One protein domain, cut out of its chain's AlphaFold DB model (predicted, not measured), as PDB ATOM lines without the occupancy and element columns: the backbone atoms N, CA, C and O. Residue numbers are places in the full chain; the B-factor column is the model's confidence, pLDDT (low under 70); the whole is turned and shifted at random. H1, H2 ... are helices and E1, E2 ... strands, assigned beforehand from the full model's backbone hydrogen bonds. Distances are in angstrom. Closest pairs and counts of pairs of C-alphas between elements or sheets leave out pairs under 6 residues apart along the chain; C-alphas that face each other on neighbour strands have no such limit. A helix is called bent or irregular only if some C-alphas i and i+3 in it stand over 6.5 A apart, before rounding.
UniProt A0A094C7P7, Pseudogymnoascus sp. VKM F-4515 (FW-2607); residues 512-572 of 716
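AT A GLANCE: This is residues 512 to 572 of the 716 residues of a protein of Pseudogymnoascus sp. VKM F-4515 (FW-2607) (UniProt A0A094C7P7). A small two-stranded hairpin, E1 and E2, sits in the middle between two helices that stay apart from each other, the longer H1 on one side and the shorter H2, following straight on from E2, on the other. A long loop, residues 528 to 546, leads from the far end of H1 back to the hairpin. The printed part has 61 residues, with two named helices and two named strands in the order H1, E1, E2, H2; the sheet has the order E1 - E2 and is antiparallel, and the class is mixed, helices and strands. The whole is compact, with a radius of gyration of the C-alphas of 11.2 A, and its C-alphas span 34 by 26 by 15 A.

HOW THE PARTS SIT: The sheet is a hairpin of E1, residues 547 to 550, and E2, residues 555 to 558, antiparallel with 140 degrees between their directions. The C-alphas of Tyr 549 and Val 556 face each other at 4.3 A. N 548 and O 557 are within hydrogen-bond range at 2.9 A, as are N 557 and O 548 at 2.9 A. H1, residues 512 to 527, comes closest to E1 at the C-alphas of Phe 519 and Tyr 549, 6.6 A apart. H1 and E2 are near each other, with 5 pairs of C-alphas within 10 A. For H2, residues 559 to 568, the C-alphas closest to E1 are those of His 547 and Lys 559, 6.3 A apart. The centres of E1 and H2 are 10.3 A apart. H1 and H2 are apart. In H1 and H2 every O i to N i+4 pair is within hydrogen-bond range.

IN THESE COORDINATES: E1 runs from His 547 to Asn 550 and measures 9.4 A from first to last C-alpha; C-alpha 547 is at (228.499, 264.309, 254.460). E2 runs from Lys 555 to Cys 558 and measures 9.8 A. H1 begins with C-alpha 512 at (243.860, 273.039, 257.717) and measures 22.6 A to C-alpha 527. H2 measures 14.2 A and ends with C-alpha 568 at (232.389, 259.809, 272.345). Neither helix is bent.

THE WHOLE: The two C-alphas farthest apart are those of Asp 528 and His 568, at 34.0 A. The C-alphas of Phe 512 and Arg 572, the first and last printed residues, are 24.3 A apart. The printed part has no cut. The link from H1 to E1, with 19 residues, is long; the links from E1 to E2 and from E2 to H2 are tight. The mean pLDDT of the printed part is 90.4, and no printed residue is under 70.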
ATOM      1  N   PHE A 512     244.955 272.280 258.323       81.00
ATOM      2  CA  PHE A 512     243.860 273.039 257.717       81.00
ATOM      3  C   PHE A 512     243.795 272.893 256.193       81.00
ATOM      4  O   PHE A 512     242.694 272.914 255.638       81.00
ATOM      5  N   GLU A 513     244.935 272.746 255.512       79.81
ATOM      6  CA  GLU A 513     244.957 272.570 254.054       79.81
ATOM      7  C   GLU A 513     244.529 271.152 253.675       79.81
ATOM      8  O   GLU A 513     243.704 270.984 252.782       79.81
ATOM      9  N   THR A 514     244.957 270.149 254.450       81.81
ATOM     10  CA  THR A 514     244.483 268.759 254.312       81.81
ATOM     11  C   THR A 514     242.954 268.694 254.396       81.81
ATOM     12  O   THR A 514     242.285 268.081 253.565       81.81
ATOM     13  N   LYS A 515     242.367 269.421 255.358       83.31
ATOM     14  CA  LYS A 515     240.911 269.560 255.492       83.31
ATOM     15  C   LYS A 515     240.260 270.224 254.274       83.31
ATOM     16  O   LYS A 515     239.176 269.812 253.859       83.31
ATOM     17  N   ARG A 516     240.885 271.260 253.714       83.19
ATOM     18  CA  ARG A 516     240.371 271.971 252.536       83.19
ATOM     19  C   ARG A 516     240.422 271.100 251.283       83.19
ATOM     20  O   ARG A 516     239.423 271.047 250.572       83.19
ATOM     21  N   GLN A 517     241.527 270.394 251.048       84.75
ATOM     22  CA  GLN A 517     241.673 269.460 249.929       84.75
ATOM     23  C   GLN A 517     240.624 268.349 249.997       84.75
ATOM     24  O   GLN A 517     239.953 268.075 249.005       84.75
ATOM     25  N   ALA A 518     240.395 267.771 251.180       85.31
ATOM     26  CA  ALA A 518     239.353 266.764 251.358       85.31
ATOM     27  C   ALA A 518     237.943 267.312 251.066       85.31
ATOM     28  O   ALA A 518     237.124 266.624 250.453       85.31
ATOM     29  N   PHE A 519     237.664 268.563 251.454       86.12
ATOM     30  CA  PHE A 519     236.402 269.238 251.137       86.12
ATOM     31  C   PHE A 519     236.243 269.517 249.635       86.12
ATOM     32  O   PHE A 519     235.173 269.287 249.077       86.12
ATOM     33  N   GLN A 520     237.301 269.981 248.963       85.62
ATOM     34  CA  GLN A 520     237.296 270.198 247.514       85.62
ATOM     35  C   GLN A 520     237.126 268.882 246.751       85.62
ATOM     36  O   GLN A 520     236.320 268.826 245.829       85.62
ATOM     37  N   GLY A 521     237.802 267.811 247.179       88.44
ATOM     38  CA  GLY A 521     237.639 266.477 246.604       88.44
ATOM     39  C   GLY A 521     236.205 265.960 246.731       88.44
ATOM     40  O   GLY A 521     235.638 265.483 245.754       88.44
ATOM     41  N   THR A 522     235.573 266.129 247.899       90.12
ATOM     42  CA  THR A 522     234.154 265.765 248.071       90.12
ATOM     43  C   THR A 522     233.211 266.665 247.282       90.12
ATOM     44  O   THR A 522     232.207 266.184 246.771       90.12
ATOM     45  N   LYS A 523     233.505 267.962 247.150       89.06
ATOM     46  CA  LYS A 523     232.714 268.867 246.306       89.06
ATOM     47  C   LYS A 523     232.785 268.459 244.833       89.06
ATOM     48  O   LYS A 523     231.738 268.318 244.216       89.06
ATOM     49  N   LYS A 524     233.989 268.189 244.322       89.81
ATOM     50  CA  LYS A 524     234.199 267.718 242.951       89.81
ATOM     51  C   LYS A 524     233.471 266.398 242.694       89.81
ATOM     52  O   LYS A 524     232.768 266.287 241.705       89.81
ATOM     53  N   GLN A 525     233.538 265.442 243.626       91.44
ATOM     54  CA  GLN A 525     232.759 264.200 243.523       91.44
ATOM     55  C   GLN A 525     231.255 264.457 243.350       91.44
ATOM     56  O   GLN A 525     230.628 263.802 242.526       91.44
ATOM     57  N   ARG A 526     230.683 265.430 244.073       91.94
ATOM     58  CA  ARG A 526     229.267 265.805 243.917       91.94
ATOM     59  C   ARG A 526     228.980 266.449 242.563       91.94
ATOM     60  O   ARG A 526     227.962 266.130 241.960       91.94
ATOM     61  N   GLU A 527     229.849 267.353 242.114       90.25
ATOM     62  CA  GLU A 527     229.733 268.033 240.815       90.25
ATOM     63  C   GLU A 527     229.823 267.028 239.651       90.25
ATOM     64  O   GLU A 527     229.039 267.115 238.711       90.25
ATOM     65  N   ASP A 528     230.676 266.008 239.774       92.69
ATOM     66  CA  ASP A 528     230.833 264.913 238.804       92.69
ATOM     67  C   ASP A 528     229.697 263.861 238.878       92.69
ATOM     68  O   ASP A 528     229.728 262.851 238.175       92.69
ATOM     69  N   GLY A 529     228.709 264.039 239.765       92.12
ATOM     70  CA  GLY A 529     227.615 263.081 239.975       92.12
ATOM     71  C   GLY A 529     228.035 261.772 240.660       92.12
ATOM     72  O   GLY A 529     227.262 260.812 240.690       92.12
ATOM     73  N   MET A 530     229.241 261.706 241.231       93.06
ATOM     74  CA  MET A 530     229.706 260.556 242.005       93.06
ATOM     75  C   MET A 530     229.090 260.553 243.412       93.06
ATOM     76  O   MET A 530     229.080 261.559 244.123       93.06
ATOM     77  N   SER A 531     228.619 259.387 243.864       91.75
ATOM     78  CA  SER A 531     228.066 259.235 245.213       91.75
ATOM     79  C   SER A 531     229.164 259.371 246.274       91.75
ATOM     80  O   SER A 531     230.068 258.532 246.348       91.75
ATOM     81  N   VAL A 532     229.064 260.381 247.141       95.50
ATOM     82  CA  VAL A 532     229.944 260.517 248.309       95.50
ATOM     83  C   VAL A 532     229.460 259.580 249.413       95.50
ATOM     84  O   VAL A 532     228.401 259.781 250.002       95.50
ATOM     85  N   ASN A 533     230.252 258.567 249.752       95.25
ATOM     86  CA  ASN A 533     229.897 257.616 250.807       95.25
ATOM     87  C   ASN A 533     230.555 257.984 252.138       95.25
ATOM     88  O   ASN A 533     231.713 258.398 252.196       95.25
ATOM     89  N   CYS A 534     229.821 257.800 253.234       94.44
ATOM     90  CA  CYS A 534     230.377 257.875 254.577       94.44
ATOM     91  C   CYS A 534     231.451 256.795 254.720       94.44
ATOM     92  O   CYS A 534     231.136 255.608 254.687       94.44
ATOM     93  N   GLN A 535     232.704 257.177 254.947       94.69
ATOM     94  CA  GLN A 535     233.827 256.236 255.030       94.69
ATOM     95  C   GLN A 535     233.742 255.282 256.227       94.69
ATOM     96  O   GLN A 535     234.507 254.327 256.316       94.69
ATOM     97  N   GLN A 536     232.816 255.534 257.150       93.12
ATOM     98  CA  GLN A 536     232.604 254.695 258.314       93.12
ATOM     99  C   GLN A 536     231.443 253.717 258.141       93.12
ATOM    100  O   GLN A 536     231.625 252.517 258.306       93.12
ATOM    101  N   CYS A 537     230.241 254.204 257.817       90.19
ATOM    102  CA  CYS A 537     229.057 253.344 257.709       90.19
ATOM    103  C   CYS A 537     228.665 252.993 256.270       90.19
ATOM    104  O   CYS A 537     227.667 252.308 256.068       90.19
ATOM    105  N   ASN A 538     229.414 253.494 255.285       90.88
ATOM    106  CA  ASN A 538     229.158 253.362 253.851       90.88
ATOM    107  C   ASN A 538     227.758 253.819 253.404       90.88
ATOM    108  O   ASN A 538     227.291 253.432 252.337       90.88
ATOM    109  N   ALA A 539     227.070 254.626 254.220       88.69
ATOM    110  CA  ALA A 539     225.832 255.272 253.801       88.69
ATOM    111  C   ALA A 539     226.157 256.242 252.663       88.69
ATOM    112  O   ALA A 539     227.132 256.985 252.784       88.69
ATOM    113  N   ALA A 540     225.366 256.210 251.592       91.88
ATOM    114  CA  ALA A 540     225.468 257.158 250.491       91.88
ATOM    115  C   ALA A 540     224.832 258.499 250.878       91.88
ATOM    116  O   ALA A 540     223.832 258.529 251.599       91.88
ATOM    117  N   GLU A 541     225.437 259.591 250.417       92.69
ATOM    118  CA  GLU A 541     224.897 260.943 250.569       92.69
ATOM    119  C   GLU A 541     223.567 261.045 249.802       92.69
ATOM    120  O   GLU A 541     223.459 260.556 248.675       92.69
ATOM    121  N   THR A 542     222.544 261.652 250.406       89.00
ATOM    122  CA  THR A 542     221.262 261.943 249.734       89.00
ATOM    123  C   THR A 542     221.108 263.455 249.557       89.00
ATOM    124  O   THR A 542     221.754 264.205 250.289       89.00
ATOM    125  N   PRO A 543     220.226 263.953 248.667       86.12
ATOM    126  CA  PRO A 543     219.995 265.398 248.521       86.12
ATOM    127  C   PRO A 543     219.635 266.114 249.837       86.12
ATOM    128  O   PRO A 543     219.911 267.297 250.007       86.12
ATOM    129  N   GLU A 544     219.051 265.385 250.790       87.19
ATOM    130  CA  GLU A 544     218.642 265.887 252.107       87.19
ATOM    131  C   GLU A 544     219.740 265.772 253.177       87.19
ATOM    132  O   GLU A 544     219.646 266.386 254.242       87.19
ATOM    133  N   THR A 545     220.775 264.962 252.940       87.00
ATOM    134  CA  THR A 545     221.801 264.663 253.942       87.00
ATOM    135  C   THR A 545     223.186 264.855 253.361       87.00
ATOM    136  O   THR A 545     223.625 264.052 252.555       87.00
ATOM    137  N   SER A 546     223.898 265.893 253.809       90.50
ATOM    138  CA  SER A 546     225.290 266.097 253.410       90.50
ATOM    139  C   SER A 546     226.281 265.383 254.334       90.50
ATOM    140  O   SER A 546     226.090 265.282 255.552       90.50
ATOM    141  N   HIS A 547     227.356 264.865 253.749       93.56
ATOM    142  CA  HIS A 547     228.499 264.309 254.460       93.56
ATOM    143  C   HIS A 547     229.542 265.392 254.743       93.56
ATOM    144  O   HIS A 547     229.808 266.276 253.921       93.56
ATOM    145  N   HIS A 548     230.158 265.313 255.922       89.50
ATOM    146  CA  HIS A 548     231.121 266.293 256.406       89.50
ATOM    147  C   HIS A 548     232.480 265.640 256.639       89.50
ATOM    148  O   HIS A 548     232.576 264.548 257.199       89.50
ATOM    149  N   TYR A 549     233.545 266.333 256.246       91.56
ATOM    150  CA  TYR A 549     234.898 265.934 256.608       91.56
ATOM    151  C   TYR A 549     235.168 266.260 258.080       91.56
ATOM    152  O   TYR A 549     235.103 267.426 258.495       91.56
ATOM    153  N   ASN A 550     235.485 265.239 258.870       91.12
ATOM    154  CA  ASN A 550     235.860 265.388 260.267       91.12
ATOM    155  C   ASN A 550     237.386 265.545 260.376       91.12
ATOM    156  O   ASN A 550     238.154 264.669 259.990       91.12
ATOM    157  N   ALA A 551     237.821 266.685 260.917       84.88
ATOM    158  CA  ALA A 551     239.239 267.035 261.002       84.88
ATOM    159  C   ALA A 551     240.035 266.183 262.007       84.88
ATOM    160  O   ALA A 551     241.250 266.114 261.894       84.88
ATOM    161  N   ILE A 552     239.359 265.561 262.977       87.56
ATOM    162  CA  ILE A 552     239.987 264.730 264.010       87.56
ATOM    163  C   ILE A 552     240.283 263.341 263.443       87.56
ATOM    164  O   ILE A 552     241.371 262.816 263.640       87.56
ATOM    165  N   THR A 553     239.329 262.750 262.718       90.44
ATOM    166  CA  THR A 553     239.493 261.405 262.140       90.44
ATOM    167  C   THR A 553     240.175 261.403 260.779       90.44
ATOM    168  O   THR A 553     240.631 260.353 260.335       90.44
ATOM    169  N   GLY A 554     240.190 262.544 260.086       90.31
ATOM    170  CA  GLY A 554     240.621 262.628 258.692       90.31
ATOM    171  C   GLY A 554     239.672 261.927 257.713       90.31
ATOM    172  O   GLY A 554     240.072 261.622 256.593       90.31
ATOM    173  N   LYS A 555     238.428 261.635 258.128       93.88
ATOM    174  CA  LYS A 555     237.442 260.878 257.339       93.88
ATOM    175  C   LYS A 555     236.246 261.735 256.917       93.88
ATOM    176  O   LYS A 555     235.827 262.647 257.632       93.88
ATOM    177  N   VAL A 556     235.636 261.390 255.783       94.69
ATOM    178  CA  VAL A 556     234.322 261.904 255.352       94.69
ATOM    179  C   VAL A 556     233.227 261.076 256.019       94.69
ATOM    180  O   VAL A 556     233.084 259.883 255.746       94.69
ATOM    181  N   LEU A 557     232.451 261.696 256.905       94.81
ATOM    182  CA  LEU A 557     231.455 261.029 257.738       94.81
ATOM    183  C   LEU A 557     230.049 261.574 257.466       94.81
ATOM    184  O   LEU A 557     229.857 262.770 257.241       94.81
ATOM    185  N   CYS A 558     229.033 260.712 257.551       94.38
ATOM    186  CA  CYS A 558     227.651 261.182 257.624       94.38
ATOM    187  C   CYS A 558     227.400 261.898 258.955       94.38
ATOM    188  O   CYS A 558     228.066 261.618 259.958       94.38
ATOM    189  N   LYS A 559     226.394 262.780 258.993       93.81
ATOM    190  CA  LYS A 559     226.051 263.587 260.177       93.81
ATOM    191  C   LYS A 559     225.951 262.765 261.469       93.81
ATOM    192  O   LYS A 559     226.414 263.201 262.517       93.81
ATOM    193  N   ALA A 560     225.384 261.560 261.402       91.69
ATOM    194  CA  ALA A 560     225.244 260.691 262.569       91.69
ATOM    195  C   ALA A 560     226.582 260.101 263.055       91.69
ATOM    196  O   ALA A 560     226.779 259.973 264.262       91.69
ATOM    197  N   CYS A 561     227.493 259.743 262.143       93.62
ATOM    198  CA  CYS A 561     228.823 259.247 262.511       93.62
ATOM    199  C   CYS A 561     229.710 260.383 263.041       93.62
ATOM    200  O   CYS A 561     230.349 260.210 264.074       93.62
ATOM    201  N   ASP A 562     229.668 261.564 262.411       94.50
ATOM    202  CA  ASP A 562     230.395 262.755 262.874       94.50
ATOM    203  C   ASP A 562     229.953 263.180 264.285       94.50
ATOM    204  O   ASP A 562     230.785 263.349 265.176       94.50
ATOM    205  N   LEU A 563     228.640 263.279 264.533       92.94
ATOM    206  CA  LEU A 563     228.108 263.626 265.856       92.94
ATOM    207  C   LEU A 563     228.477 262.597 266.929       92.94
ATOM    208  O   LEU A 563     228.784 262.977 268.058       92.94
ATOM    209  N   TYR A 564     228.456 261.307 266.588       93.62
ATOM    210  CA  TYR A 564     228.847 260.257 267.522       93.62
ATOM    211  C   TYR A 564     230.328 260.374 267.891       93.62
ATOM    212  O   TYR A 564     230.650 260.411 269.076       93.62
ATOM    213  N   HIS A 565     231.206 260.535 266.897       93.75
ATOM    214  CA  HIS A 565     232.638 260.683 267.137       93.75
ATOM    215  C   HIS A 565     232.954 261.941 267.953       93.75
ATOM    216  O   HIS A 565     233.742 261.888 268.892       93.75
ATOM    217  N   ARG A 566     232.314 263.082 267.665       91.88
ATOM    218  CA  ARG A 566     232.500 264.306 268.470       91.88
ATOM    219  C   ARG A 566     232.062 264.136 269.925       91.88
ATOM    220  O   ARG A 566     232.622 264.790 270.796       91.88
ATOM    221  N   LYS A 567     231.058 263.292 270.183       94.31
ATOM    222  CA  LYS A 567     230.518 263.058 271.528       94.31
ATOM    223  C   LYS A 567     231.319 262.028 272.326       94.31
ATOM    224  O   LYS A 567     231.454 262.191 273.534       94.31
ATOM    225  N   HIS A 568     231.794 260.969 271.675       92.25
ATOM    226  CA  HIS A 568     232.389 259.809 272.345       92.25
ATOM    227  C   HIS A 568     233.899 259.664 272.118       92.25
ATOM    228  O   HIS A 568     234.540 258.910 272.837       92.25
ATOM    229  N   GLY A 569     234.477 260.389 271.156       93.12
ATOM    230  CA  GLY A 569     235.893 260.269 270.793       93.12
ATOM    231  C   GLY A 569     236.245 258.975 270.051       93.12
ATOM    232  O   GLY A 569     237.425 258.699 269.869       93.12
ATOM    233  N   GLU A 570     235.246 258.191 269.634       93.56
ATOM    234  CA  GLU A 570     235.412 256.909 268.943       93.56
ATOM    235  C   GLU A 570     234.405 256.734 267.792       93.56
ATOM    236  O   GLU A 570     233.375 257.415 267.711       93.56
ATOM    237  N   ASP A 571     234.701 255.808 266.880       91.19
ATOM    238  CA  ASP A 571     233.876 255.506 265.711       91.19
ATOM    239  C   ASP A 571     232.565 254.785 266.129       91.19
ATOM    240  O   ASP A 571     232.577 253.696 266.693       91.19
ATOM    241  N   ARG A 572     231.397 255.365 265.794       87.12
ATOM    242  CA  ARG A 572     230.061 254.715 265.804       87.12
ATOM    243  C   ARG A 572     230.070 253.258 265.304       87.12
ATOM    244  O   ARG A 572     230.409 252.989 264.151       87.12
TER     245      ARG A 572